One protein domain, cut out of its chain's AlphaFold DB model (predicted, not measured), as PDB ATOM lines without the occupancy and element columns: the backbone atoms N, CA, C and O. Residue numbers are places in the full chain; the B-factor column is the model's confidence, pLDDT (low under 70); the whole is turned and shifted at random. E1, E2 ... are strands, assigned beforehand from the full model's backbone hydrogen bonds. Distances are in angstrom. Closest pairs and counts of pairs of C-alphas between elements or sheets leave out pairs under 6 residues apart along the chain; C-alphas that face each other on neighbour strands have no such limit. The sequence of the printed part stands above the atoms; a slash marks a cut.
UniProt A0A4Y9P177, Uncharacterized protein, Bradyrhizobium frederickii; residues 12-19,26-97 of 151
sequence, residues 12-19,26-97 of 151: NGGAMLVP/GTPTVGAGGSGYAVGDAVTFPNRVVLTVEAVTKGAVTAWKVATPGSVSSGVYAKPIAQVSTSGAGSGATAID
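This is residues 12 to 19 and 26 to 97 of the 151 residues of an uncharacterized protein of Bradyrhizobium frederickii (UniProt A0A4Y9P177). The bent three-stranded sheet E2 E3 E4 and the two-stranded sheet E1 E5 make a small sandwich, partly face to face, strands crossed; residues 81 to 86 of the link 69 to 90 run between E5 and E2, pairing briefly with each. Residues 12 to 19 lie at one end of the longest axis. Of 80 printed residues, under half, 33, are in five named strands, E1 to E5 along the chain, with no named helix: all strand, both sheets antiparallel. The whole is compact, with radius of gyration of the C-alphas 13.2 A and spans of 44 by 20 by 18 A.

Start at the meander, each strand the antiparallel neighbour of the one before: E2, residues 42 to 44, E3, 50 to 57, and E4, 60 to 68. In hairpin E2 and E3, N 43 and O 51 are 2.8 A apart; in hairpin E3 and E4, N 54 and O 63 are 2.9 A apart. E4 bends by 72 degrees at residue 63. Antiparallel E1, 29 to 35, and E5, 91 to 96, have N 31 and O 94 at 2.8 A. The closest C-alphas of E1 and E4, Gly 33 and Val 61, are 4.1 A apart.

Find C-alpha 29 at (-22.861, 11.881, -19.226); E1 runs 16.4 A from there. E3 spans 20.2 A, E4 21.1 A. E5 ends at C-alpha 96, (-23.711, 14.420, -14.942).

Residues 20 to 25 are cut out, a 17.5 A gap between C-alphas 19 and 26. The link E4 to E5 is long. Look for pLDDT under 70 at residues 12 to 19, 26 and 69 to 79.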
ATOM      1  N   ASN A  12      -8.059  17.267   0.847       38.41
ATOM      2  CA  ASN A  12      -8.437  17.646   2.207       38.41
ATOM      3  C   ASN A  12      -9.701  16.873   2.595       38.41
ATOM      4  O   ASN A  12     -10.743  17.023   1.961       38.41
ATOM      5  N   GLY A  13      -9.598  15.997   3.597       42.81
ATOM      6  CA  GLY A  13     -10.741  15.219   4.093       42.81
ATOM      7  C   GLY A  13     -11.396  14.297   3.055       42.81
ATOM      8  O   GLY A  13     -12.597  14.061   3.126       42.81
ATOM      9  N   GLY A  14     -10.640  13.808   2.065       43.81
ATOM     10  CA  GLY A  14     -11.166  12.968   0.978       43.81
ATOM     11  C   GLY A  14     -11.790  13.744  -0.188       43.81
ATOM     12  O   GLY A  14     -12.092  13.144  -1.217       43.81
ATOM     13  N   ALA A  15     -11.917  15.070  -0.080       40.22
ATOM     14  CA  ALA A  15     -12.232  15.935  -1.208       40.22
ATOM     15  C   ALA A  15     -10.935  16.361  -1.916       40.22
ATOM     16  O   ALA A  15      -9.998  16.851  -1.281       40.22
ATOM     17  N   MET A  16     -10.868  16.175  -3.237       47.56
ATOM     18  CA  MET A  16      -9.782  16.721  -4.056       47.56
ATOM     19  C   MET A  16      -9.811  18.246  -4.003       47.56
ATOM     20  O   MET A  16     -10.806  18.861  -4.390       47.56
ATOM     21  N   LEU A  17      -8.705  18.856  -3.571       47.69
ATOM     22  CA  LEU A  17      -8.478  20.281  -3.766       47.69
ATOM     23  C   LEU A  17      -8.035  20.468  -5.213       47.69
ATOM     24  O   LEU A  17      -6.849  20.467  -5.529       47.69
ATOM     25  N   VAL A  18      -9.017  20.584  -6.099       51.31
ATOM     26  CA  VAL A  18      -8.790  21.006  -7.477       51.31
ATOM     27  C   VAL A  18      -8.402  22.485  -7.440       51.31
ATOM     28  O   VAL A  18      -9.219  23.294  -6.988       51.31
ATOM     29  N   PRO A  19      -7.188  22.880  -7.877       46.16
ATOM     30  CA  PRO A  19      -6.850  24.281  -8.047       46.16
ATOM     31  C   PRO A  19      -7.923  24.950  -8.897       46.16
ATOM     32  O   PRO A  19      -8.334  24.419  -9.937       46.16
ATOM     33  N   GLY A  26     -13.888  16.265 -20.493       66.19
ATOM     34  CA  GLY A  26     -14.779  15.127 -20.611       66.19
ATOM     35  C   GLY A  26     -16.151  15.580 -21.080       66.19
ATOM     36  O   GLY A  26     -16.667  16.609 -20.643       66.19
ATOM     37  N   THR A  27     -16.758  14.803 -21.974       73.06
ATOM     38  CA  THR A  27     -18.151  15.040 -22.364       73.06
ATOM     39  C   THR A  27     -19.054  14.607 -21.203       73.06
ATOM     40  O   THR A  27     -18.928  13.463 -20.756       73.06
ATOM     41  N   PRO A  28     -19.943  15.479 -20.687       76.75
ATOM     42  CA  PRO A  28     -20.861  15.113 -19.614       76.75
ATOM     43  C   PRO A  28     -21.733  13.917 -19.993       76.75
ATOM     44  O   PRO A  28     -22.205  13.799 -21.127       76.75
ATOM     45  N   THR A  29     -21.967  13.028 -19.032       84.50
ATOM     46  CA  THR A  29     -22.861  11.881 -19.226       84.50
ATOM     47  C   THR A  29     -24.314  12.319 -19.090       84.50
ATOM     48  O   THR A  29     -24.634  13.255 -18.355       84.50
ATOM     49  N   VAL A  30     -25.222  11.639 -19.793       87.31
ATOM     50  CA  VAL A  30     -26.659  11.913 -19.670       87.31
ATOM     51  C   VAL A  30     -27.155  11.351 -18.337       87.31
ATOM     52  O   VAL A  30     -27.080  10.146 -18.119       87.31
ATOM     53  N   GLY A  31     -27.673  12.202 -17.449       85.69
ATOM     54  CA  GLY A  31     -28.359  11.762 -16.232       85.69
ATOM     55  C   GLY A  31     -29.808  11.374 -16.520       85.69
ATOM     56  O   GLY A  31     -30.233  10.255 -16.251       85.69
ATOM     57  N   ALA A  32     -30.552  12.293 -17.130       89.94
ATOM     58  CA  ALA A  32     -31.896  12.078 -17.649       89.94
ATOM     59  C   ALA A  32     -31.986  12.707 -19.040       89.94
ATOM     60  O   ALA A  32     -31.580  13.852 -19.222       89.94
ATOM     61  N   GLY A  33     -32.512  11.972 -20.020       86.56
ATOM     62  CA  GLY A  33     -32.619  12.453 -21.403       86.56
ATOM     63  C   GLY A  33     -33.741  13.469 -21.636       86.56
ATOM     64  O   GLY A  33     -33.783  14.082 -22.698       86.56
ATOM     65  N   GLY A  34     -34.649  13.644 -20.670       91.62
ATOM     66  CA  GLY A  34     -35.829  14.501 -20.801       91.62
ATOM     67  C   GLY A  34     -36.759  14.078 -21.948       91.62
ATOM     68  O   GLY A  34     -36.843  12.896 -22.278       91.62
ATOM     69  N   SER A  35     -37.490  15.027 -22.536       92.31
ATOM     70  CA  SER A  35     -38.423  14.777 -23.646       92.31
ATOM     71  C   SER A  35     -38.491  15.957 -24.617       92.31
ATOM     72  O   SER A  35     -38.240  17.088 -24.214       92.31
ATOM     73  N   GLY A  36     -38.856  15.707 -25.878       91.25
ATOM     74  CA  GLY A  36     -39.053  16.752 -26.891       91.25
ATOM     75  C   GLY A  36     -37.776  17.263 -27.569       91.25
ATOM     76  O   GLY A  36     -37.832  18.290 -28.240       91.25
ATOM     77  N   TYR A  37     -36.644  16.575 -27.399       92.19
ATOM     78  CA  TYR A  37     -35.381  16.931 -28.051       92.19
ATOM     79  C   TYR A  37     -35.282  16.353 -29.463       92.19
ATOM     80  O   TYR A  37     -35.708  15.222 -29.724       92.19
ATOM     81  N   ALA A  38     -34.637  17.108 -30.345       92.12
ATOM     82  CA  ALA A  38     -34.201  16.679 -31.663       92.12
ATOM     83  C   ALA A  38     -32.666  16.701 -31.760       92.12
ATOM     84  O   ALA A  38     -31.983  17.422 -31.029       92.12
ATOM     85  N   VAL A  39     -32.109  15.901 -32.675       93.12
ATOM     86  CA  VAL A  39     -30.671  15.954 -32.985       93.12
ATOM     87  C   VAL A  39     -30.321  17.357 -33.477       93.12
ATOM     88  O   VAL A  39     -30.986  17.884 -34.366       93.12
ATOM     89  N   GLY A  40     -29.263  17.947 -32.919       90.19
ATOM     90  CA  GLY A  40     -28.822  19.303 -33.242       90.19
ATOM     91  C   GLY A  40     -29.309  20.391 -32.282       90.19
ATOM     92  O   GLY A  40     -28.775  21.497 -32.346       90.19
ATOM     93  N   ASP A  41     -30.233  20.094 -31.362       91.19
ATOM     94  CA  ASP A  41     -30.645  21.058 -30.336       91.19
ATOM     95  C   ASP A  41     -29.466  21.416 -29.418       91.19
ATOM     96  O   ASP A  41     -28.726  20.542 -28.962       91.19
ATOM     97  N   ALA A  42     -29.295  22.704 -29.123       91.56
ATOM     98  CA  ALA A  42     -28.309  23.201 -28.172       91.56
ATOM     99  C   ALA A  42     -28.945  23.336 -26.786       91.56
ATOM    100  O   ALA A  42     -29.868  24.125 -26.607       91.56
ATOM    101  N   VAL A  43     -28.427  22.606 -25.802       89.94
ATOM    102  CA  VAL A  43     -28.875  22.614 -24.407       89.94
ATOM    103  C   VAL A  43     -27.838  23.323 -23.548       89.94
ATOM    104  O   VAL A  43     -26.666  22.948 -23.509       89.94
ATOM    105  N   THR A  44     -28.283  24.372 -22.865       90.50
ATOM    106  CA  THR A  44     -27.455  25.194 -21.985       90.50
ATOM    107  C   THR A  44     -27.659  24.760 -20.542       90.50
ATOM    108  O   THR A  44     -28.789  24.692 -20.052       90.50
ATOM    109  N   PHE A  45     -26.554  24.507 -19.852       85.69
ATOM    110  CA  PHE A  45     -26.514  24.160 -18.436       85.69
ATOM    111  C   PHE A  45     -26.014  25.351 -17.597       85.69
ATOM    112  O   PHE A  45     -25.460  26.319 -18.139       85.69
ATOM    113  N   PRO A  46     -26.189  25.314 -16.263       76.56
ATOM    114  CA  PRO A  46     -25.526  26.246 -15.361       76.56
ATOM    115  C   PRO A  46     -24.014  26.241 -15.642       76.56
ATOM    116  O   PRO A  46     -23.454  25.208 -15.997       76.56
ATOM    117  N   ASN A  47     -23.352  27.393 -15.504       71.12
ATOM    118  CA  ASN A  47     -21.924  27.605 -15.820       71.12
ATOM    119  C   ASN A  47     -21.569  27.790 -17.312       71.12
ATOM    120  O   ASN A  47     -20.410  27.635 -17.695       71.12
ATOM    121  N   ARG A  48     -22.540  28.184 -18.152       71.94
ATOM    122  CA  ARG A  48     -22.343  28.493 -19.589       71.94
ATOM    123  C   ARG A  48     -21.861  27.307 -20.438       71.94
ATOM    124  O   ARG A  48     -21.413  27.512 -21.562       71.94
ATOM    125  N   VAL A  49     -21.978  26.082 -19.925       78.69
ATOM    126  CA  VAL A  49     -21.746  24.866 -20.710       78.69
ATOM    127  C   VAL A  49     -22.883  24.731 -21.719       78.69
ATOM    128  O   VAL A  49     -24.055  24.746 -21.336       78.69
ATOM    129  N   VAL A  50     -22.537  24.578 -22.997       85.44
ATOM    130  CA  VAL A  50     -23.505  24.305 -24.067       85.44
ATOM    131  C   VAL A  50     -23.183  22.952 -24.685       85.44
ATOM    132  O   VAL A  50     -22.093  22.746 -25.229       85.44
ATOM    133  N   LEU A  51     -24.141  22.033 -24.606       86.56
ATOM    134  CA  LEU A  51     -24.078  20.708 -25.215       86.56
ATOM    135  C   LEU A  51     -25.035  20.652 -26.401       86.56
ATOM    136  O   LEU A  51     -26.155  21.142 -26.313       86.56
ATOM    137  N   THR A  52     -24.632  20.032 -27.502       91.38
ATOM    138  CA  THR A  52     -25.539  19.752 -28.619       91.38
ATOM    139  C   THR A  52     -26.015  18.307 -28.547       91.38
ATOM    140  O   THR A  52     -25.202  17.403 -28.352       91.38
ATOM    141  N   VAL A  53     -27.317  18.080 -28.734       91.69
ATOM    142  CA  VAL A  53     -27.908  16.739 -28.838       91.69
ATOM    143  C   VAL A  53     -27.321  16.027 -30.051       91.69
ATOM    144  O   VAL A  53     -27.475  16.489 -31.183       91.69
ATOM    145  N   GLU A  54     -26.669  14.893 -29.829       92.44
ATOM    146  CA  GLU A  54     -26.126  14.059 -30.903       92.44
ATOM    147  C   GLU A  54     -27.061  12.896 -31.236       92.44
ATOM    148  O   GLU A  54     -27.284  12.590 -32.404       92.44
ATOM    149  N   ALA A  55     -27.659  12.283 -30.213       88.44
ATOM    150  CA  ALA A  55     -28.597  11.187 -30.388       88.44
ATOM    151  C   ALA A  55     -29.799  11.338 -29.457       88.44
ATOM    152  O   ALA A  55     -29.668  11.726 -28.296       88.44
ATOM    153  N   VAL A  56     -30.975  10.992 -29.980       92.38
ATOM    154  CA  VAL A  56     -32.255  11.011 -29.270       92.38
ATOM    155  C   VAL A  56     -33.015   9.727 -29.553       92.38
ATOM    156  O   VAL A  56     -33.085   9.266 -30.688       92.38
ATOM    157  N   THR A  57     -33.637   9.169 -28.520       93.44
ATOM    158  CA  THR A  57     -34.542   8.022 -28.617       93.44
ATOM    159  C   THR A  57     -35.897   8.431 -28.062       93.44
ATOM    160  O   THR A  57     -36.004   8.803 -26.898       93.44
ATOM    161  N   LYS A  58     -36.946   8.389 -28.895       88.94
ATOM    162  CA  LYS A  58     -38.310   8.830 -28.527       88.94
ATOM    163  C   LYS A  58     -38.362  10.262 -27.952       88.94
ATOM    164  O   LYS A  58     -39.176  10.556 -27.083       88.94
ATOM    165  N   GLY A  59     -37.479  11.144 -28.424       84.75
ATOM    166  CA  GLY A  59     -37.374  12.532 -27.961       84.75
ATOM    167  C   GLY A  59     -36.602  12.726 -26.651       84.75
ATOM    168  O   GLY A  59     -36.506  13.861 -26.195       84.75
ATOM    169  N   ALA A  60     -36.052  11.663 -26.057       90.31
ATOM    170  CA  ALA A  60     -35.143  11.726 -24.914       90.31
ATOM    171  C   ALA A  60     -33.692  11.626 -25.387       90.31
ATOM    172  O   ALA A  60     -33.369  10.791 -26.235       90.31
ATOM    173  N   VAL A  61     -32.809  12.461 -24.852       90.50
ATOM    174  CA  VAL A  61     -31.409  12.509 -25.278       90.50
ATOM    175  C   VAL A  61     -30.633  11.308 -24.758       90.50
ATOM    176  O   VAL A  61     -30.754  10.939 -23.593       90.50
ATOM    177  N   THR A  62     -29.837  10.699 -25.631       90.69
ATOM    178  CA  THR A  62     -29.004   9.528 -25.323       90.69
ATOM    179  C   THR A  62     -27.515   9.800 -25.497       90.69
ATOM    180  O   THR A  62     -26.707   9.097 -24.899       90.69
ATOM    181  N   ALA A  63     -27.140  10.811 -26.284       85.25
ATOM    182  CA  ALA A  63     -25.757  11.252 -26.435       85.25
ATOM    183  C   ALA A  63     -25.682  12.756 -26.724       85.25
ATOM    184  O   ALA A  63     -26.575  13.324 -27.364       85.25
ATOM    185  N   TRP A  64     -24.588  13.373 -26.283       85.44
ATOM    186  CA  TRP A  64     -24.289  14.786 -26.477       85.44
ATOM    187  C   TRP A  64     -22.894  14.960 -27.060       85.44
ATOM    188  O   TRP A  64     -21.994  14.188 -26.742       85.44
ATOM    189  N   LYS A  65     -22.696  16.064 -27.778       83.81
ATOM    190  CA  LYS A  65     -21.375  16.613 -28.094       83.81
ATOM    191  C   LYS A  65     -21.191  17.960 -27.403       83.81
ATOM    192  O   LYS A  65     -22.142  18.734 -27.279       83.81
ATOM    193  N   VAL A  66     -19.973  18.270 -26.969       84.06
ATOM    194  CA  VAL A  66     -19.663  19.583 -26.381       84.06
ATOM    195  C   VAL A  66     -19.595  20.627 -27.497       84.06
ATOM    196  O   VAL A  66     -18.797  20.486 -28.420       84.06
ATOM    197  N   ALA A  67     -20.433  21.665 -27.426       81.88
ATOM    198  CA  ALA A  67     -20.406  22.786 -28.370       81.88
ATOM    199  C   ALA A  67     -19.575  23.950 -27.828       81.88
ATOM    200  O   ALA A  67     -18.681  24.446 -28.509       81.88
ATOM    201  N   THR A  68     -19.833  24.331 -26.576       79.12
ATOM    202  CA  THR A  68     -19.056  25.344 -25.857       79.12
ATOM    203  C   THR A  68     -18.645  24.768 -24.507       79.12
ATOM    204  O   THR A  68     -19.520  24.544 -23.659       79.12
ATOM    205  N   PRO A  69     -17.342  24.519 -24.285       68.88
ATOM    206  CA  PRO A  69     -16.841  24.129 -22.976       68.88
ATOM    207  C   PRO A  69     -17.125  25.232 -21.953       68.88
ATOM    208  O   PRO A  69     -16.929  26.415 -22.232       68.88
ATOM    209  N   GLY A  70     -17.576  24.845 -20.764       66.06
ATOM    210  CA  GLY A  70     -17.685  25.737 -19.609       66.06
ATOM    211  C   GLY A  70     -16.726  25.311 -18.502       66.06
ATOM    212  O   GLY A  70     -16.044  24.293 -18.610       66.06
ATOM    213  N   SER A  71     -16.671  26.094 -17.427       59.84
ATOM    214  CA  SER A  71     -15.880  25.771 -16.241       59.84
ATOM    215  C   SER A  71     -16.790  25.445 -15.065       59.84
ATOM    216  O   SER A  71     -17.746  26.159 -14.773       59.84
ATOM    217  N   VAL A  72     -16.474  24.363 -14.360       56.41
ATOM    218  CA  VAL A  72     -17.112  24.035 -13.087       56.41
ATOM    219  C   VAL A  72     -16.247  24.668 -11.996       56.41
ATOM    220  O   VAL A  72     -15.184  24.153 -11.659       56.41
ATOM    221  N   SER A  73     -16.643  25.835 -11.484       51.53
ATOM    222  CA  SER A  73     -15.991  26.421 -10.303       51.53
ATOM    223  C   SER A  73     -16.338  25.583  -9.076       51.53
ATOM    224  O   SER A  73     -17.497  25.210  -8.939       51.53
ATOM    225  N   SER A  74     -15.384  25.282  -8.188       46.12
ATOM    226  CA  SER A  74     -15.632  24.423  -7.021       46.12
ATOM    227  C   SER A  74     -16.859  24.898  -6.231       46.12
ATOM    228  O   SER A  74     -16.835  25.938  -5.574       46.12
ATOM    229  N   GLY A  75     -17.933  24.128  -6.314       48.31
ATOM    230  CA  GLY A  75     -19.206  24.378  -5.666       48.31
ATOM    231  C   GLY A  75     -19.950  23.056  -5.582       48.31
ATOM    232  O   GLY A  75     -19.807  22.198  -6.454       48.31
ATOM    233  N   VAL A  76     -20.702  22.853  -4.503       44.81
ATOM    234  CA  VAL A  76     -21.574  21.687  -4.340       44.81
ATOM    235  C   VAL A  76     -22.737  21.847  -5.320       44.81
ATOM    236  O   VAL A  76     -23.810  22.322  -4.960       44.81
ATOM    237  N   TYR A  77     -22.517  21.526  -6.594       54.44
ATOM    238  CA  TYR A  77     -23.612  21.425  -7.547       54.44
ATOM    239  C   TYR A  77     -24.416  20.178  -7.197       54.44
ATOM    240  O   TYR A  77     -23.860  19.085  -7.049       54.44
ATOM    241  N   ALA A  78     -25.728  20.351  -7.043       51.12
ATOM    242  CA  ALA A  78     -26.644  19.232  -6.931       51.12
ATOM    243  C   ALA A  78     -26.481  18.371  -8.191       51.12
ATOM    244  O   ALA A  78     -26.748  18.819  -9.303       51.12
ATOM    245  N   LYS A  79     -25.966  17.156  -8.017       68.94
ATOM    246  CA  LYS A  79     -25.922  16.143  -9.068       68.94
ATOM    247  C   LYS A  79     -27.254  15.389  -9.021       68.94
ATOM    248  O   LYS A  79     -27.596  14.919  -7.934       68.94
ATOM    249  N   PRO A  80     -27.977  15.217 -10.143       78.62
ATOM    250  CA  PRO A  80     -27.685  15.664 -11.517       78.62
ATOM    251  C   PRO A  80     -27.957  17.158 -11.784       78.62
ATOM    252  O   PRO A  80     -28.874  17.737 -11.205       78.62
ATOM    253  N   ILE A  81     -27.211  17.759 -12.719       82.25
ATOM    254  CA  ILE A  81     -27.340  19.178 -13.084       82.25
ATOM    255  C   ILE A  81     -28.492  19.353 -14.070       82.25
ATOM    256  O   ILE A  81     -28.477  18.787 -15.165       82.25
ATOM    257  N   ALA A  82     -29.485  20.156 -13.693       87.62
ATOM    258  CA  ALA A  82     -30.635  20.453 -14.539       87.62
ATOM    259  C   ALA A  82     -30.283  21.419 -15.676       87.62
ATOM    260  O   ALA A  82     -29.516  22.364 -15.491       87.62
ATOM    261  N   GLN A  83     -30.883  21.202 -16.846       90.19
ATOM    262  CA  GLN A  83     -30.823  22.162 -17.943       90.19
ATOM    263  C   GLN A  83     -31.409  23.533 -17.555       90.19
ATOM    264  O   GLN A  83     -32.362  23.623 -16.778       90.19
ATOM    265  N   VAL A  84     -30.874  24.597 -18.149       90.50
ATOM    266  CA  VAL A  84     -31.379  25.973 -18.004       90.50
ATOM    267  C   VAL A  84     -32.224  26.360 -19.210       90.50
ATOM    268  O   VAL A  84     -33.304  26.923 -19.055       90.50
ATOM    269  N   SER A  85     -31.747  26.052 -20.415       90.75
ATOM    270  CA  SER A  85     -32.462  26.348 -21.656       90.75
ATOM    271  C   SER A  85     -32.076  25.386 -22.775       90.75
ATOM    272  O   SER A  85     -31.062  24.692 -22.698       90.75
ATOM    273  N   THR A  86     -32.887  25.359 -23.828       93.88
ATOM    274  CA  THR A  86     -32.604  24.645 -25.075       93.88
ATOM    275  C   THR A  86     -32.979  25.521 -26.272       93.88
ATOM    276  O   THR A  86     -33.828  26.403 -26.143       93.88
ATOM    277  N   SER A  87     -32.364  25.298 -27.433       92.31
ATOM    278  CA  SER A  87     -32.792  25.907 -28.700       92.31
ATOM    279  C   SER A  87     -34.069  25.277 -29.273       92.31
ATOM    280  O   SER A  87     -34.655  25.840 -30.194       92.31
ATOM    281  N   GLY A  88     -34.462  24.103 -28.770       88.62
ATOM    282  CA  GLY A  88     -35.623  23.335 -29.227       88.62
ATOM    283  C   GLY A  88     -36.798  23.343 -28.243       88.62
ATOM    284  O   GLY A  88     -36.865  24.149 -27.319       88.62
ATOM    285  N   ALA A  89     -37.727  22.400 -28.416       87.50
ATOM    286  CA  ALA A  89     -38.854  22.184 -27.495       87.50
ATOM    287  C   ALA A  89     -38.499  21.277 -26.297       87.50
ATOM    288  O   ALA A  89     -39.347  20.998 -25.446       87.50
ATOM    289  N   GLY A  90     -37.258  20.786 -26.251       90.88
ATOM    290  CA  GLY A  90     -36.801  19.807 -25.277       90.88
ATOM    291  C   GLY A  90     -36.866  20.286 -23.825       90.88
ATOM    292  O   GLY A  90     -36.464  21.401 -23.492       90.88
ATOM    293  N   SER A  91     -37.341  19.429 -22.923       91.88
ATOM    294  CA  SER A  91     -37.372  19.727 -21.492       91.88
ATOM    295  C   SER A  91     -36.928  18.569 -20.601       91.88
ATOM    296  O   SER A  91     -37.134  17.397 -20.918       91.88
ATOM    297  N   GLY A  92     -36.326  18.906 -19.457       89.00
ATOM    298  CA  GLY A  92     -36.019  17.954 -18.387       89.00
ATOM    299  C   GLY A  92     -34.725  17.153 -18.557       89.00
ATOM    300  O   GLY A  92     -34.521  16.193 -17.815       89.00
ATOM    301  N   ALA A  93     -33.849  17.518 -19.499       88.62
ATOM    302  CA  ALA A  93     -32.525  16.913 -19.580       88.62
ATOM    303  C   ALA A  93     -31.671  17.267 -18.353       88.62
ATOM    304  O   ALA A  93     -31.644  18.414 -17.897       88.62
ATOM    305  N   THR A  94     -30.938  16.281 -17.841       89.69
ATOM    306  CA  THR A  94     -29.923  16.499 -16.811       89.69
ATOM    307  C   THR A  94     -28.580  15.944 -17.254       89.69
ATOM    308  O   THR A  94     -28.505  14.881 -17.878       89.69
ATOM    309  N   ALA A  95     -27.518  16.677 -16.938       83.31
ATOM    310  CA  ALA A  95     -26.146  16.276 -17.194       83.31
ATOM    311  C   ALA A  95     -25.472  15.847 -15.889       83.31
ATOM    312  O   ALA A  95     -25.710  16.405 -14.814       83.31
ATOM    313  N   ILE A  96     -24.621  14.836 -15.997       79.06
ATOM    314  CA  ILE A  96     -23.711  14.420 -14.942       79.06
ATOM    315  C   ILE A  96     -22.317  14.830 -15.397       79.06
ATOM    316  O   ILE A  96     -21.808  14.323 -16.401       79.06
ATOM    317  N   ASP A  97     -21.714  15.761 -14.662       71.75
ATOM    318  CA  ASP A  97     -20.342  16.175 -14.933       71.75
ATOM    319  C   ASP A  97     -19.395  14.976 -14.846       71.75
ATOM    320  O   ASP A  97     -19.548  14.135 -13.945       71.75
TER     321      ASP A  97